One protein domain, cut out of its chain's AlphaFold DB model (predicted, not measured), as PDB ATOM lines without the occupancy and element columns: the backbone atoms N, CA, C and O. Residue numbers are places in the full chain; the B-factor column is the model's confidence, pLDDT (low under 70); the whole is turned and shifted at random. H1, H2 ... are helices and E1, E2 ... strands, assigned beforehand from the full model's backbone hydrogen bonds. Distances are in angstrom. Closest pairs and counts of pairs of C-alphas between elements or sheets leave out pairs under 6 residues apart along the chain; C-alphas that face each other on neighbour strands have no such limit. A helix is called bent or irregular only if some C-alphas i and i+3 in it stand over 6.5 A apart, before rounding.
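This is residues 117 to 224 of the 235 residues of an uncharacterized protein of Methylobacterium radiotolerans (UniProt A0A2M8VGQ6). A twisted sheet of four strands curls round one long helix, H3, and two shorter helices, H1 and H2, pack on H3 on its side away from E3 and E4. Residues 182 to 191, of which 186 to 191 belong to H3, stick out. The printed part has 108 residues, with three named helices and four named strands in the order E1 H1 H2 E2 E3 H3 E4; the sheet, ordered E1, E2, E3, E4, is mixed, as is the class, helices and strands. The whole is compact, with a radius of gyration of the C-alphas of 13.5 A and spans of 38 by 32 by 25 A.

E1, residues 117 to 128, bends by 76 degrees at residue 122 and is antiparallel to E2, residues 154 to 166; N 120 and O 163 are within hydrogen-bond range at 2.8 A. E2 and E3, residues 171 to 178, form a hairpin, with N 164 and O 173 at 2.8 A. E3 is parallel to the edge strand E4, residues 216 to 223, with N 174 and O 218 at 2.8 A. H3, residues 186 to 209, is irregular, C-alphas 201 and 204 being 7.2 A apart, with a kink of 62 degrees near residue 202. H3 on one face of the sheet makes two layers, and E3, H3, E4 form a strand-helix-strand unit, two parallel neighbour strands with a helix between, its crossover right-handed. The closest C-alphas of H3 and E4 are those of Gln 200 and Ala 219, 5.1 A. H1, residues 129 to 137, touches H3 at residues 194 to 202 alone, closest at the C-alphas of Thr 131 and Cys 198, 6.3 A, at a steep tilt of 54 degrees, opposite ways. H2, residues 140 to 143, touches H3 at residues 197 to 201 alone, closest at the C-alphas of Leu 143 and Val 201, 6.2 A. Every O i to N i+4 pair is within hydrogen-bond range in H1, and 18 of 20 in H3; H2 is too short for one.

E1 begins at C-alpha 117, (25.414, -53.508, 29.553), and spans 27.5 A, E2 27.6 A. H3 spans 32.9 A from C-alpha 186 at (46.690, -36.462, 48.384). E3 spans 22.4 A and E4 22.5 A, ending at C-alpha 223, (32.469, -39.573, 43.428).

The C-alphas of Lys 168 and Glu 185 are the two farthest apart, 38.5 A. The printed part has no cut, and no link is long. Confidence is low, under 70, at residues 180 to 186.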
ATOM      1  N   TYR A 117      24.070 -53.511  29.000       95.50
ATOM      2  CA  TYR A 117      25.414 -53.508  29.553       95.50
ATOM      3  C   TYR A 117      25.771 -54.864  30.152       95.50
ATOM      4  O   TYR A 117      24.934 -55.550  30.735       95.50
ATOM      5  N   LEU A 118      27.037 -55.241  30.010       94.94
ATOM      6  CA  LEU A 118      27.672 -56.255  30.840       94.94
ATOM      7  C   LEU A 118      28.496 -55.532  31.905       94.94
ATOM      8  O   LEU A 118      29.283 -54.653  31.560       94.94
ATOM      9  N   VAL A 119      28.344 -55.913  33.170       95.88
ATOM     10  CA  VAL A 119      29.107 -55.320  34.270       95.88
ATOM     11  C   VAL A 119      30.012 -56.381  34.885       95.88
ATOM     12  O   VAL A 119      29.562 -57.437  35.310       95.88
ATOM     13  N   LEU A 120      31.310 -56.098  34.929       95.88
ATOM     14  CA  LEU A 120      32.301 -56.878  35.658       95.88
ATOM     15  C   LEU A 120      32.654 -56.116  36.935       95.88
ATOM     16  O   LEU A 120      32.857 -54.902  36.898       95.88
ATOM     17  N   ARG A 121      32.735 -56.815  38.067       94.25
ATOM     18  CA  ARG A 121      32.959 -56.206  39.384       94.25
ATOM     19  C   ARG A 121      34.228 -56.740  40.014       94.25
ATOM     20  O   ARG A 121      34.502 -57.933  39.885       94.25
ATOM     21  N   ASN A 122      34.939 -55.882  40.745       93.31
ATOM     22  CA  ASN A 122      36.135 -56.252  41.506       93.31
ATOM     23  C   ASN A 122      37.138 -57.063  40.662       93.31
ATOM     24  O   ASN A 122      37.597 -58.143  41.046       93.31
ATOM     25  N   VAL A 123      37.421 -56.568  39.456       94.81
ATOM     26  CA  VAL A 123      38.243 -57.276  38.473       94.81
ATOM     27  C   VAL A 123      39.714 -56.998  38.748       94.81
ATOM     28  O   VAL A 123      40.137 -55.845  38.770       94.81
ATOM     29  N   ALA A 124      40.506 -58.057  38.912       96.31
ATOM     30  CA  ALA A 124      41.954 -57.943  39.016       96.31
ATOM     31  C   ALA A 124      42.566 -57.673  37.632       96.31
ATOM     32  O   ALA A 124      42.571 -58.547  36.766       96.31
ATOM     33  N   MET A 125      43.100 -56.471  37.433       96.31
ATOM     34  CA  MET A 125      43.837 -56.090  36.234       96.31
ATOM     35  C   MET A 125      45.347 -56.091  36.525       96.31
ATOM     36  O   MET A 125      45.801 -55.345  37.402       96.31
ATOM     37  N   PRO A 126      46.161 -56.879  35.800       96.88
ATOM     38  CA  PRO A 126      47.611 -56.751  35.873       96.88
ATOM     39  C   PRO A 126      48.037 -55.439  35.209       96.88
ATOM     40  O   PRO A 126      47.561 -55.119  34.130       96.88
ATOM     41  N   ILE A 127      48.953 -54.689  35.811       96.25
ATOM     42  CA  ILE A 127      49.609 -53.530  35.194       96.25
ATOM     43  C   ILE A 127      51.031 -53.943  34.835       96.25
ATOM     44  O   ILE A 127      51.812 -54.302  35.721       96.25
ATOM     45  N   THR A 128      51.378 -53.883  33.553       97.31
ATOM     46  CA  THR A 128      52.716 -54.259  33.080       97.31
ATOM     47  C   THR A 128      53.734 -53.136  33.300       97.31
ATOM     48  O   THR A 128      53.374 -51.966  33.445       97.31
ATOM     49  N   VAL A 129      55.023 -53.483  33.349       96.50
ATOM     50  CA  VAL A 129      56.122 -52.502  33.450       96.50
ATOM     51  C   VAL A 129      56.064 -51.469  32.308       96.50
ATOM     52  O   VAL A 129      56.052 -50.278  32.632       96.50
ATOM     53  N   PRO A 130      55.899 -51.861  31.023       95.69
ATOM     54  CA  PRO A 130      55.757 -50.896  29.927       95.69
ATOM     55  C   PRO A 130      54.597 -49.911  30.117       95.69
ATOM     56  O   PRO A 130      54.736 -48.723  29.831       95.69
ATOM     57  N   THR A 131      53.463 -50.366  30.665       95.75
ATOM     58  CA  THR A 131      52.331 -49.485  30.994       95.75
ATOM     59  C   THR A 131      52.719 -48.427  32.014       95.75
ATOM     60  O   THR A 131      52.389 -47.253  31.843       95.75
ATOM     61  N   GLN A 132      53.436 -48.816  33.074       94.81
ATOM     62  CA  GLN A 132      53.859 -47.863  34.099       94.81
ATOM     63  C   GLN A 132      54.810 -46.810  33.533       94.81
ATOM     64  O   GLN A 132      54.687 -45.631  33.867       94.81
ATOM     65  N   GLU A 133      55.752 -47.230  32.695       94.44
ATOM     66  CA  GLU A 133      56.730 -46.346  32.061       94.44
ATOM     67  C   GLU A 133      56.046 -45.343  31.130       94.44
ATOM     68  O   GLU A 133      56.279 -44.138  31.247       94.44
ATOM     69  N   LEU A 134      55.116 -45.810  30.293       93.50
ATOM     70  CA  LEU A 134      54.355 -44.949  29.392       93.50
ATOM     71  C   LEU A 134      53.517 -43.911  30.148       93.50
ATOM     72  O   LEU A 134      53.527 -42.729  29.794       93.50
ATOM     73  N   VAL A 135      52.812 -44.325  31.206       94.12
ATOM     74  CA  VAL A 135      51.996 -43.412  32.025       94.12
ATOM     75  C   VAL A 135      52.862 -42.371  32.735       94.12
ATOM     76  O   VAL A 135      52.425 -41.234  32.899       94.12
ATOM     77  N   ARG A 136      54.092 -42.721  33.140       92.88
ATOM     78  CA  ARG A 136      55.046 -41.769  33.735       92.88
ATOM     79  C   ARG A 136      55.592 -40.768  32.717       92.88
ATOM     80  O   ARG A 136      55.847 -39.627  33.088       92.88
ATOM     81  N   ALA A 137      55.778 -41.191  31.469       91.62
ATOM     82  CA  ALA A 137      56.377 -40.376  30.414       91.62
ATOM     83  C   ALA A 137      55.374 -39.481  29.662       91.62
ATOM     84  O   ALA A 137      55.792 -38.604  28.908       91.62
ATOM     85  N   SER A 138      54.067 -39.687  29.846       89.38
ATOM     86  CA  SER A 138      53.031 -39.046  29.029       89.38
ATOM     87  C   SER A 138      52.159 -38.068  29.811       89.38
ATOM     88  O   SER A 138      51.839 -38.263  30.985       89.38
ATOM     89  N   SER A 139      51.685 -37.035  29.120       85.44
ATOM     90  CA  SER A 139      50.611 -36.170  29.610       85.44
ATOM     91  C   SER A 139      49.246 -36.861  29.522       85.44
ATOM     92  O   SER A 139      49.029 -37.759  28.709       85.44
ATOM     93  N   VAL A 140      48.277 -36.392  30.312       79.06
ATOM     94  CA  VAL A 140      46.903 -36.931  30.315       79.06
ATOM     95  C   VAL A 140      46.259 -36.892  28.922       79.06
ATOM     96  O   VAL A 140      45.609 -37.854  28.518       79.06
ATOM     97  N   ALA A 141      46.481 -35.818  28.160       80.69
ATOM     98  CA  ALA A 141      45.920 -35.669  26.819       80.69
ATOM     99  C   ALA A 141      46.437 -36.740  25.840       80.69
ATOM    100  O   ALA A 141      45.667 -37.255  25.033       80.69
ATOM    101  N   GLN A 142      47.717 -37.114  25.947       83.56
ATOM    102  CA  GLN A 142      48.328 -38.162  25.121       83.56
ATOM    103  C   GLN A 142      47.783 -39.551  25.484       83.56
ATOM    104  O   GLN A 142      47.484 -40.359  24.603       83.56
ATOM    105  N   LEU A 143      47.586 -39.819  26.778       83.19
ATOM    106  CA  LEU A 143      47.074 -41.108  27.251       83.19
ATOM    107  C   LEU A 143      45.646 -41.397  26.761       83.19
ATOM    108  O   LEU A 143      45.330 -42.547  26.476       83.19
ATOM    109  N   ASN A 144      44.804 -40.373  26.581       75.94
ATOM    110  CA  ASN A 144      43.418 -40.543  26.119       75.94
ATOM    111  C   ASN A 144      43.282 -41.121  24.698       75.94
ATOM    112  O   ASN A 144      42.187 -41.562  24.329       75.94
ATOM    113  N   GLN A 145      44.360 -41.088  23.910       78.56
ATOM    114  CA  GLN A 145      44.427 -41.587  22.532       78.56
ATOM    115  C   GLN A 145      45.361 -42.796  22.385       78.56
ATOM    116  O   GLN A 145      45.500 -43.333  21.289       78.56
ATOM    117  N   THR A 146      46.001 -43.228  23.473       84.00
ATOM    118  CA  THR A 146      47.006 -44.288  23.432       84.00
ATOM    119  C   THR A 146      46.416 -45.590  23.951       84.00
ATOM    120  O   THR A 146      45.755 -45.616  24.985       84.00
ATOM    121  N   SER A 147      46.688 -46.683  23.242       87.06
ATOM    122  CA  SER A 147      46.417 -48.043  23.698       87.06
ATOM    123  C   SER A 147      47.690 -48.855  23.545       87.06
ATOM    124  O   SER A 147      48.363 -48.738  22.523       87.06
ATOM    125  N   ILE A 148      48.001 -49.692  24.530       91.62
ATOM    126  CA  ILE A 148      49.159 -50.591  24.465       91.62
ATOM    127  C   ILE A 148      48.746 -52.036  24.659       91.62
ATOM    128  O   ILE A 148      47.738 -52.330  25.304       91.62
ATOM    129  N   GLU A 149      49.532 -52.935  24.087       88.06
ATOM    130  CA  GLU A 149      49.343 -54.371  24.223       88.06
ATOM    131  C   GLU A 149      49.599 -54.839  25.658       88.06
ATOM    132  O   GLU A 149      50.381 -54.248  26.410       88.06
ATOM    133  N   LEU A 150      48.943 -55.935  26.035       87.94
ATOM    134  CA  LEU A 150      49.194 -56.601  27.306       87.94
ATOM    135  C   LEU A 150      50.456 -57.469  27.180       87.94
ATOM    136  O   LEU A 150      50.372 -58.687  27.050       87.94
ATOM    137  N   ALA A 151      51.623 -56.826  27.182       86.50
ATOM    138  CA  ALA A 151      52.914 -57.481  26.990       86.50
ATOM    139  C   ALA A 151      53.954 -57.056  28.040       86.50
ATOM    140  O   ALA A 151      53.888 -55.968  28.622       86.50
ATOM    141  N   GLY A 152      54.941 -57.927  28.260       92.38
ATOM    142  CA  GLY A 152      56.030 -57.721  29.216       92.38
ATOM    143  C   GLY A 152      55.711 -58.183  30.642       92.38
ATOM    144  O   GLY A 152      54.683 -58.800  30.914       92.38
ATOM    145  N   ALA A 153      56.635 -57.905  31.566       95.06
ATOM    146  CA  ALA A 153      56.504 -58.306  32.964       95.06
ATOM    147  C   ALA A 153      55.372 -57.546  33.677       95.06
ATOM    148  O   ALA A 153      55.198 -56.340  33.482       95.06
ATOM    149  N   VAL A 154      54.637 -58.237  34.550       96.31
ATOM    150  CA  VAL A 154      53.622 -57.627  35.420       96.31
ATOM    151  C   VAL A 154      54.320 -56.910  36.572       96.31
ATOM    152  O   VAL A 154      55.031 -57.530  37.358       96.31
ATOM    153  N   ALA A 155      54.105 -55.603  36.685       95.06
ATOM    154  CA  ALA A 155      54.666 -54.786  37.756       95.06
ATOM    155  C   ALA A 155      53.827 -54.867  39.041       95.06
ATOM    156  O   ALA A 155      54.370 -54.874  40.142       95.06
ATOM    157  N   GLN A 156      52.499 -54.897  38.906       95.06
ATOM    158  CA  GLN A 156      51.556 -55.086  40.014       95.06
ATOM    159  C   GLN A 156      50.185 -55.523  39.491       95.06
ATOM    160  O   GLN A 156      49.916 -55.392  38.301       95.06
ATOM    161  N   SER A 157      49.305 -55.994  40.373       95.19
ATOM    162  CA  SER A 157      47.881 -56.197  40.065       95.19
ATOM    163  C   SER A 157      47.029 -55.232  40.877       95.19
ATOM    164  O   SER A 157      47.299 -55.013  42.058       95.19
ATOM    165  N   VAL A 158      46.012 -54.659  40.243       94.88
ATOM    166  CA  VAL A 158      45.061 -53.731  40.866       94.88
ATOM    167  C   VAL A 158      43.651 -54.279  40.730       94.88
ATOM    168  O   VAL A 158      43.342 -54.936  39.742       94.88
ATOM    169  N   PHE A 159      42.801 -54.016  41.714       94.75
ATOM    170  CA  PHE A 159      41.384 -54.356  41.639       94.75
ATOM    171  C   PHE A 159      40.618 -53.130  41.172       94.75
ATOM    172  O   PHE A 159      40.755 -52.071  41.778       94.75
ATOM    173  N   LEU A 160      39.873 -53.288  40.083       94.25
ATOM    174  CA  LEU A 160      38.996 -52.265  39.531       94.25
ATOM    175  C   LEU A 160      37.592 -52.470  40.093       94.25
ATOM    176  O   LEU A 160      37.065 -53.585  39.999       94.25
ATOM    177  N   ASP A 161      36.993 -51.411  40.638       93.81
ATOM    178  CA  ASP A 161      35.661 -51.498  41.254       93.81
ATOM    179  C   ASP A 161      34.622 -52.007  40.230       93.81
ATOM    180  O   ASP A 161      33.967 -53.029  40.463       93.81
ATOM    181  N   LEU A 162      34.524 -51.350  39.063       95.62
ATOM    182  CA  LEU A 162      33.584 -51.700  37.990       95.62
ATOM    183  C   LEU A 162      34.222 -51.615  36.594       95.62
ATOM    184  O   LEU A 162      34.949 -50.673  36.276       95.62
ATOM    185  N   ILE A 163      33.858 -52.548  35.712       97.12
ATOM    186  CA  ILE A 163      34.048 -52.430  34.263       97.12
ATOM    187  C   ILE A 163      32.707 -52.663  33.575       97.12
ATOM    188  O   ILE A 163      32.100 -53.719  33.720       97.12
ATOM    189  N   VAL A 164      32.242 -51.680  32.816       97.25
ATOM    190  CA  VAL A 164      30.959 -51.704  32.114       97.25
ATOM    191  C   VAL A 164      31.229 -51.799  30.623       97.25
ATOM    192  O   VAL A 164      31.788 -50.871  30.046       97.25
ATOM    193  N   VAL A 165      30.826 -52.896  29.991       96.69
ATOM    194  CA  VAL A 165      30.930 -53.099  28.542       96.69
ATOM    195  C   VAL A 165      29.563 -52.859  27.908       96.69
ATOM    196  O   VAL A 165      28.575 -53.507  28.257       96.69
ATOM    197  N   ASP A 166      29.501 -51.923  26.966       94.94
ATOM    198  CA  ASP A 166      28.317 -51.663  26.157       94.94
ATOM    199  C   ASP A 166      28.253 -52.648  24.989       94.94
ATOM    200  O   ASP A 166      29.051 -52.579  24.051       94.94
ATOM    201  N   ARG A 167      27.262 -53.543  25.028       87.88
ATOM    202  CA  ARG A 167      27.067 -54.575  24.003       87.88
ATOM    203  C   ARG A 167      26.613 -54.007  22.657       87.88
ATOM    204  O   ARG A 167      26.639 -54.731  21.669       87.88
ATOM    205  N   LYS A 168      26.156 -52.750  22.610       90.31
ATOM    206  CA  LYS A 168      25.661 -52.104  21.385       90.31
ATOM    207  C   LYS A 168      26.695 -51.201  20.719       90.31
ATOM    208  O   LYS A 168      26.713 -51.133  19.498       90.31
ATOM    209  N   GLU A 169      27.520 -50.498  21.494       88.25
ATOM    210  CA  GLU A 169      28.400 -49.441  20.960       88.25
ATOM    211  C   GLU A 169      29.899 -49.795  20.931       88.25
ATOM    212  O   GLU A 169      30.718 -48.918  20.669       88.25
ATOM    213  N   SER A 170      30.289 -51.051  21.184       88.88
ATOM    214  CA  SER A 170      31.702 -51.486  21.242       88.88
ATOM    215  C   SER A 170      32.562 -50.567  22.123       88.88
ATOM    216  O   SER A 170      33.691 -50.206  21.782       88.88
ATOM    217  N   ARG A 171      32.005 -50.143  23.256       94.88
ATOM    218  CA  ARG A 171      32.618 -49.213  24.209       94.88
ATOM    219  C   ARG A 171      32.676 -49.859  25.578       94.88
ATOM    220  O   ARG A 171      31.773 -50.607  25.941       94.88
ATOM    221  N   ALA A 172      33.693 -49.520  26.362       96.25
ATOM    222  CA  ALA A 172      33.711 -49.861  27.775       96.25
ATOM    223  C   ALA A 172      34.120 -48.691  28.670       96.25
ATOM    224  O   ALA A 172      34.891 -47.808  28.287       96.25
ATOM    225  N   ILE A 173      33.585 -48.705  29.885       96.44
ATOM    226  CA  ILE A 173      33.901 -47.761  30.949       96.44
ATOM    227  C   ILE A 173      34.520 -48.549  32.096       96.44
ATOM    228  O   ILE A 173      33.901 -49.466  32.622       96.44
ATOM    229  N   ILE A 174      35.727 -48.178  32.498       96.31
ATOM    230  CA  ILE A 174      36.352 -48.647  33.733       96.31
ATOM    231  C   ILE A 174      36.078 -47.579  34.782       96.31
ATOM    232  O   ILE A 174      36.465 -46.428  34.594       96.31
ATOM    233  N   ALA A 175      35.396 -47.927  35.864       94.25
ATOM    234  CA  ALA A 175      35.015 -46.980  36.897       94.25
ATOM    235  C   ALA A 175      35.590 -47.385  38.253       94.25
ATOM    236  O   ALA A 175      35.361 -48.492  38.731       94.25
ATOM    237  N   GLU A 176      36.281 -46.443  38.886       91.94
ATOM    238  CA  GLU A 176      36.556 -46.475  40.321       91.94
ATOM    239  C   GLU A 176      35.434 -45.725  41.034       91.94
ATOM    240  O   GLU A 176      35.128 -44.581  40.693       91.94
ATOM    241  N   VAL A 177      34.814 -46.348  42.031       89.06
ATOM    242  CA  VAL A 177      33.693 -45.780  42.776       89.06
ATOM    243  C   VAL A 177      34.181 -45.376  44.154       89.06
ATOM    244  O   VAL A 177      34.707 -46.174  44.930       89.06
ATOM    245  N   LYS A 178      34.007 -44.102  44.495       84.69
ATOM    246  CA  LYS A 178      34.358 -43.573  45.810       84.69
ATOM    247  C   LYS A 178      33.161 -42.843  46.403       84.69
ATOM    248  O   LYS A 178      32.448 -42.091  45.750       84.69
ATOM    249  N   ARG A 179      32.944 -43.066  47.700       75.94
ATOM    250  CA  ARG A 179      31.825 -42.468  48.439       75.94
ATOM    251  C   ARG A 179      31.970 -40.948  48.611       75.94
ATOM    252  O   ARG A 179      30.962 -40.263  48.637       75.94
ATOM    253  N   GLY A 180      33.190 -40.435  48.799       66.00
ATOM    254  CA  GLY A 180      33.439 -38.989  48.936       66.00
ATOM    255  C   GLY A 180      33.115 -38.370  50.303       66.00
ATOM    256  O   GLY A 180      32.687 -37.223  50.376       66.00
ATOM    257  N   SER A 181      33.270 -39.089  51.424       55.47
ATOM    258  CA  SER A 181      32.835 -38.569  52.741       55.47
ATOM    259  C   SER A 181      33.885 -37.788  53.548       55.47
ATOM    260  O   SER A 181      33.707 -37.616  54.753       55.47
ATOM    261  N   GLY A 182      34.968 -37.317  52.926       55.31
ATOM    262  CA  GLY A 182      36.012 -36.529  53.588       55.31
ATOM    263  C   GLY A 182      37.144 -36.145  52.635       55.31
ATOM    264  O   GLY A 182      37.238 -36.690  51.537       55.31
ATOM    265  N   LYS A 183      38.015 -35.213  53.054       53.25
ATOM    266  CA  LYS A 183      39.237 -34.887  52.304       53.25
ATOM    267  C   LYS A 183      40.098 -36.146  52.217       53.25
ATOM    268  O   LYS A 183      40.638 -36.592  53.226       53.25
ATOM    269  N   ASN A 184      40.205 -36.722  51.025       57.62
ATOM    270  CA  ASN A 184      41.153 -37.799  50.791       57.62
ATOM    271  C   ASN A 184      42.576 -37.248  50.929       57.62
ATOM    272  O   ASN A 184      42.878 -36.147  50.469       57.62
ATOM    273  N   GLU A 185      43.457 -38.023  51.555       59.72
ATOM    274  CA  GLU A 185      44.887 -37.729  51.542       59.72
ATOM    275  C   GLU A 185      45.377 -37.679  50.089       59.72
ATOM    276  O   GLU A 185      45.065 -38.577  49.300       59.72
ATOM    277  N   ALA A 186      46.182 -36.670  49.744       65.94
ATOM    278  CA  ALA A 186      46.690 -36.462  48.384       65.94
ATOM    279  C   ALA A 186      47.335 -37.729  47.794       65.94
ATOM    280  O   ALA A 186      47.153 -38.048  46.624       65.94
ATOM    281  N   ARG A 187      48.012 -38.524  48.631       72.31
ATOM    282  CA  ARG A 187      48.605 -39.804  48.225       72.31
ATOM    283  C   ARG A 187      47.576 -40.808  47.695       72.31
ATOM    284  O   ARG A 187      47.835 -41.456  46.687       72.31
ATOM    285  N   LYS A 188      46.420 -40.938  48.355       78.75
ATOM    286  CA  LYS A 188      45.354 -41.872  47.951       78.75
ATOM    287  C   LYS A 188      44.708 -41.426  46.644       78.75
ATOM    288  O   LYS A 188      44.412 -42.256  45.795       78.75
ATOM    289  N   ILE A 189      44.554 -40.115  46.469       80.31
ATOM    290  CA  ILE A 189      44.063 -39.508  45.228       80.31
ATOM    291  C   ILE A 189      45.003 -39.835  44.072       80.31
ATOM    292  O   ILE A 189      44.575 -40.436  43.093       80.31
ATOM    293  N   HIS A 190      46.291 -39.518  44.217       84.62
ATOM    294  CA  HIS A 190      47.280 -39.785  43.176       84.62
ATOM    295  C   HIS A 190      47.376 -41.268  42.831       84.62
ATOM    296  O   HIS A 190      47.566 -41.608  41.669       84.62
ATOM    297  N   GLN A 191      47.215 -42.154  43.816       88.56
ATOM    298  CA  GLN A 191      47.173 -43.587  43.561       88.56
ATOM    299  C   GLN A 191      45.967 -43.976  42.696       88.56
ATOM    300  O   GLN A 191      46.152 -44.676  41.705       88.56
ATOM    301  N   VAL A 192      44.760 -43.506  43.026       89.06
ATOM    302  CA  VAL A 192      43.552 -43.782  42.225       89.06
ATOM    303  C   VAL A 192      43.693 -43.218  40.811       89.06
ATOM    304  O   VAL A 192      43.450 -43.929  39.841       89.06
ATOM    305  N   GLU A 193      44.155 -41.975  40.669       90.12
ATOM    306  CA  GLU A 193      44.400 -41.366  39.357       90.12
ATOM    307  C   GLU A 193      45.423 -42.158  38.540       90.12
ATOM    308  O   GLU A 193      45.242 -42.371  37.343       90.12
ATOM    309  N   TRP A 194      46.504 -42.606  39.178       92.62
ATOM    310  CA  TRP A 194      47.541 -43.392  38.523       92.62
ATOM    311  C   TRP A 194      47.006 -44.745  38.037       92.62
ATOM    312  O   TRP A 194      47.284 -45.137  36.902       92.62
ATOM    313  N   VAL A 195      46.188 -45.422  38.851       93.94
ATOM    314  CA  VAL A 195      45.515 -46.672  38.466       93.94
ATOM    315  C   VAL A 195      44.587 -46.443  37.276       93.94
ATOM    316  O   VAL A 195      44.689 -47.164  36.284       93.94
ATOM    317  N   LEU A 196      43.746 -45.405  37.323       94.06
ATOM    318  CA  LEU A 196      42.829 -45.074  36.231       94.06
ATOM    319  C   LEU A 196      43.572 -44.734  34.934       94.06
ATOM    320  O   LEU A 196      43.142 -45.149  33.863       94.06
ATOM    321  N   ARG A 197      44.720 -44.050  35.004       94.94
ATOM    322  CA  ARG A 197      45.567 -43.798  33.824       94.94
ATOM    323  C   ARG A 197      46.137 -45.088  33.241       94.94
ATOM    324  O   ARG A 197      46.109 -45.256  32.029       94.94
ATOM    325  N   CYS A 198      46.612 -46.011  34.075       95.50
ATOM    326  CA  CYS A 198      47.067 -47.318  33.589       95.50
ATOM    327  C   CYS A 198      45.917 -48.093  32.930       95.50
ATOM    328  O   CYS A 198      46.083 -48.641  31.840       95.50
ATOM    329  N   ALA A 199      44.735 -48.079  33.551       95.12
ATOM    330  CA  ALA A 199      43.534 -48.713  33.020       95.12
ATOM    331  C   ALA A 199      43.056 -48.079  31.701       95.12
ATOM    332  O   ALA A 199      42.650 -48.799  30.795       95.12
ATOM    333  N   GLN A 200      43.163 -46.757  31.544       94.88
ATOM    334  CA  GLN A 200      42.807 -46.047  30.310       94.88
ATOM    335  C   GLN A 200      43.613 -46.532  29.098       94.88
ATOM    336  O   GLN A 200      43.070 -46.626  28.000       94.88
ATOM    337  N   VAL A 201      44.897 -46.830  29.298       94.81
ATOM    338  CA  VAL A 201      45.837 -47.156  28.216       94.81
ATOM    339  C   VAL A 201      45.884 -48.661  27.951       94.81
ATOM    340  O   VAL A 201      45.937 -49.102  26.806       94.81
ATOM    341  N   GLN A 202      45.875 -49.472  29.009       95.75
ATOM    342  CA  GLN A 202      46.021 -50.925  28.899       95.75
ATOM    343  C   GLN A 202      44.671 -51.655  28.859       95.75
ATOM    344  O   GLN A 202      44.606 -52.835  28.512       95.75
ATOM    345  N   GLY A 203      43.582 -50.970  29.212       95.25
ATOM    346  CA  GLY A 203      42.273 -51.581  29.404       95.25
ATOM    347  C   GLY A 203      41.749 -52.303  28.169       95.25
ATOM    348  O   GLY A 203      41.077 -53.316  28.314       95.25
ATOM    349  N   ARG A 204      42.051 -51.815  26.953       95.56
ATOM    350  CA  ARG A 204      41.519 -52.413  25.718       95.56
ATOM    351  C   ARG A 204      42.093 -53.806  25.512       95.56
ATOM    352  O   ARG A 204      41.348 -54.759  25.336       95.56
ATOM    353  N   SER A 205      43.412 -53.917  25.618       95.19
ATOM    354  CA  SER A 205      44.126 -55.190  25.524       95.19
ATOM    355  C   SER A 205      43.782 -56.126  26.681       95.19
ATOM    356  O   SER A 205      43.714 -57.336  26.495       95.19
ATOM    357  N   PHE A 206      43.530 -55.575  27.871       96.56
ATOM    358  CA  PHE A 206      43.049 -56.354  29.009       96.56
ATOM    359  C   PHE A 206      41.636 -56.912  28.787       96.56
ATOM    360  O   PHE A 206      41.384 -58.073  29.076       96.56
ATOM    361  N   LEU A 207      40.708 -56.123  28.246       96.00
ATOM    362  CA  LEU A 207      39.371 -56.617  27.923       96.00
ATOM    363  C   LEU A 207      39.401 -57.647  26.791       96.00
ATOM    364  O   LEU A 207      38.730 -58.672  26.904       96.00
ATOM    365  N   ALA A 208      40.237 -57.436  25.773       95.44
ATOM    366  CA  ALA A 208      40.451 -58.412  24.708       95.44
ATOM    367  C   ALA A 208      40.967 -59.755  25.258       95.44
ATOM    368  O   ALA A 208      40.476 -60.810  24.863       95.44
ATOM    369  N   SER A 209      41.877 -59.746  26.245       94.88
ATOM    370  CA  SER A 209      42.352 -60.989  26.879       94.88
ATOM    371  C   SER A 209      41.281 -61.715  27.705       94.88
ATOM    372  O   SER A 209      41.403 -62.915  27.945       94.88
ATOM    373  N   LEU A 210      40.216 -61.014  28.101       94.69
ATOM    374  CA  LEU A 210      39.019 -61.588  28.719       94.69
ATOM    375  C   LEU A 210      37.939 -61.983  27.693       94.69
ATOM    376  O   LEU A 210      36.873 -62.453  28.089       94.69
ATOM    377  N   GLY A 211      38.193 -61.800  26.392       94.50
ATOM    378  CA  GLY A 211      37.259 -62.108  25.307       94.50
ATOM    379  C   GLY A 211      36.277 -60.982  24.963       94.50
ATOM    380  O   GLY A 211      35.294 -61.228  24.265       94.50
ATOM    381  N   TYR A 212      36.514 -59.755  25.438       93.94
ATOM    382  CA  TYR A 212      35.677 -58.588  25.155       93.94
ATOM    383  C   TYR A 212      36.380 -57.617  24.206       93.94
ATOM    384  O   TYR A 212      37.223 -56.818  24.612       93.94
ATOM    385  N   GLU A 213      35.976 -57.640  22.939       92.38
ATOM    386  CA  GLU A 213      36.467 -56.700  21.933       92.38
ATOM    387  C   GLU A 213      35.722 -55.363  22.022       92.38
ATOM    388  O   GLU A 213      34.506 -55.288  21.836       92.38
ATOM    389  N   VAL A 214      36.461 -54.286  22.294       93.50
ATOM    390  CA  VAL A 214      35.920 -52.923  22.368       93.50
ATOM    391  C   VAL A 214      36.767 -51.966  21.536       93.50
ATOM    392  O   VAL A 214      37.994 -52.010  21.549       93.50
ATOM    393  N   ALA A 215      36.110 -51.057  20.822       91.69
ATOM    394  CA  ALA A 215      36.765 -50.031  20.020       91.69
ATOM    395  C   ALA A 215      37.344 -48.909  20.893       91.69
ATOM    396  O   ALA A 215      38.380 -48.332  20.559       91.69
ATOM    397  N   GLN A 216      36.676 -48.588  22.007       90.88
ATOM    398  CA  GLN A 216      37.033 -47.465  22.874       90.88
ATOM    399  C   GLN A 216      36.880 -47.818  24.355       90.88
ATOM    400  O   GLN A 216      35.928 -48.494  24.749       90.88
ATOM    401  N   ILE A 217      37.791 -47.287  25.174       92.94
ATOM    402  CA  ILE A 217      37.720 -47.342  26.637       92.94
ATOM    403  C   ILE A 217      37.785 -45.949  27.238       92.94
ATOM    404  O   ILE A 217      38.524 -45.082  26.758       92.94
ATOM    405  N   ARG A 218      37.050 -45.764  28.334       93.38
ATOM    406  CA  ARG A 218      37.197 -44.623  29.235       93.38
ATOM    407  C   ARG A 218      37.356 -45.070  30.680       93.38
ATOM    408  O   ARG A 218      36.540 -45.836  31.175       93.38
ATOM    409  N   ALA A 219      38.387 -44.571  31.352       93.62
ATOM    410  CA  ALA A 219      38.565 -44.718  32.787       93.62
ATOM    411  C   ALA A 219      37.978 -43.493  33.506       93.62
ATOM    412  O   ALA A 219      38.299 -42.355  33.160       93.62
ATOM    413  N   VAL A 220      37.112 -43.711  34.494       92.19
ATOM    414  CA  VAL A 220      36.400 -42.649  35.215       92.19
ATOM    415  C   VAL A 220      36.448 -42.866  36.722       92.19
ATOM    416  O   VAL A 220      36.493 -43.994  37.210       92.19
ATOM    417  N   LEU A 221      36.407 -41.767  37.469       89.06
ATOM    418  CA  LEU A 221      36.185 -41.773  38.908       89.06
ATOM    419  C   LEU A 221      34.751 -41.318  39.181       89.06
ATOM    420  O   LEU A 221      34.366 -40.215  38.795       89.06
ATOM    421  N   ILE A 222      33.974 -42.148  39.867       87.75
ATOM    422  CA  ILE A 222      32.628 -41.812  40.326       87.75
ATOM    423  C   ILE A 222      32.725 -41.408  41.795       87.75
ATOM    424  O   ILE A 222      32.908 -42.257  42.665       87.75
ATOM    425  N   ASP A 223      32.600 -40.109  42.070       83.75
ATOM    426  CA  ASP A 223      32.469 -39.573  43.428       83.75
ATOM    427  C   ASP A 223      30.992 -39.309  43.747       83.75
ATOM    428  O   ASP A 223      30.383 -38.384  43.211       83.75
ATOM    429  N   VAL A 224      30.408 -40.131  44.621       80.19
ATOM    430  CA  VAL A 224      28.958 -40.134  44.876       80.19
ATOM    431  C   VAL A 224      28.471 -38.888  45.605       80.19
ATOM    432  O   VAL A 224      27.377 -38.405  45.321       80.19
TER     433      VAL A 224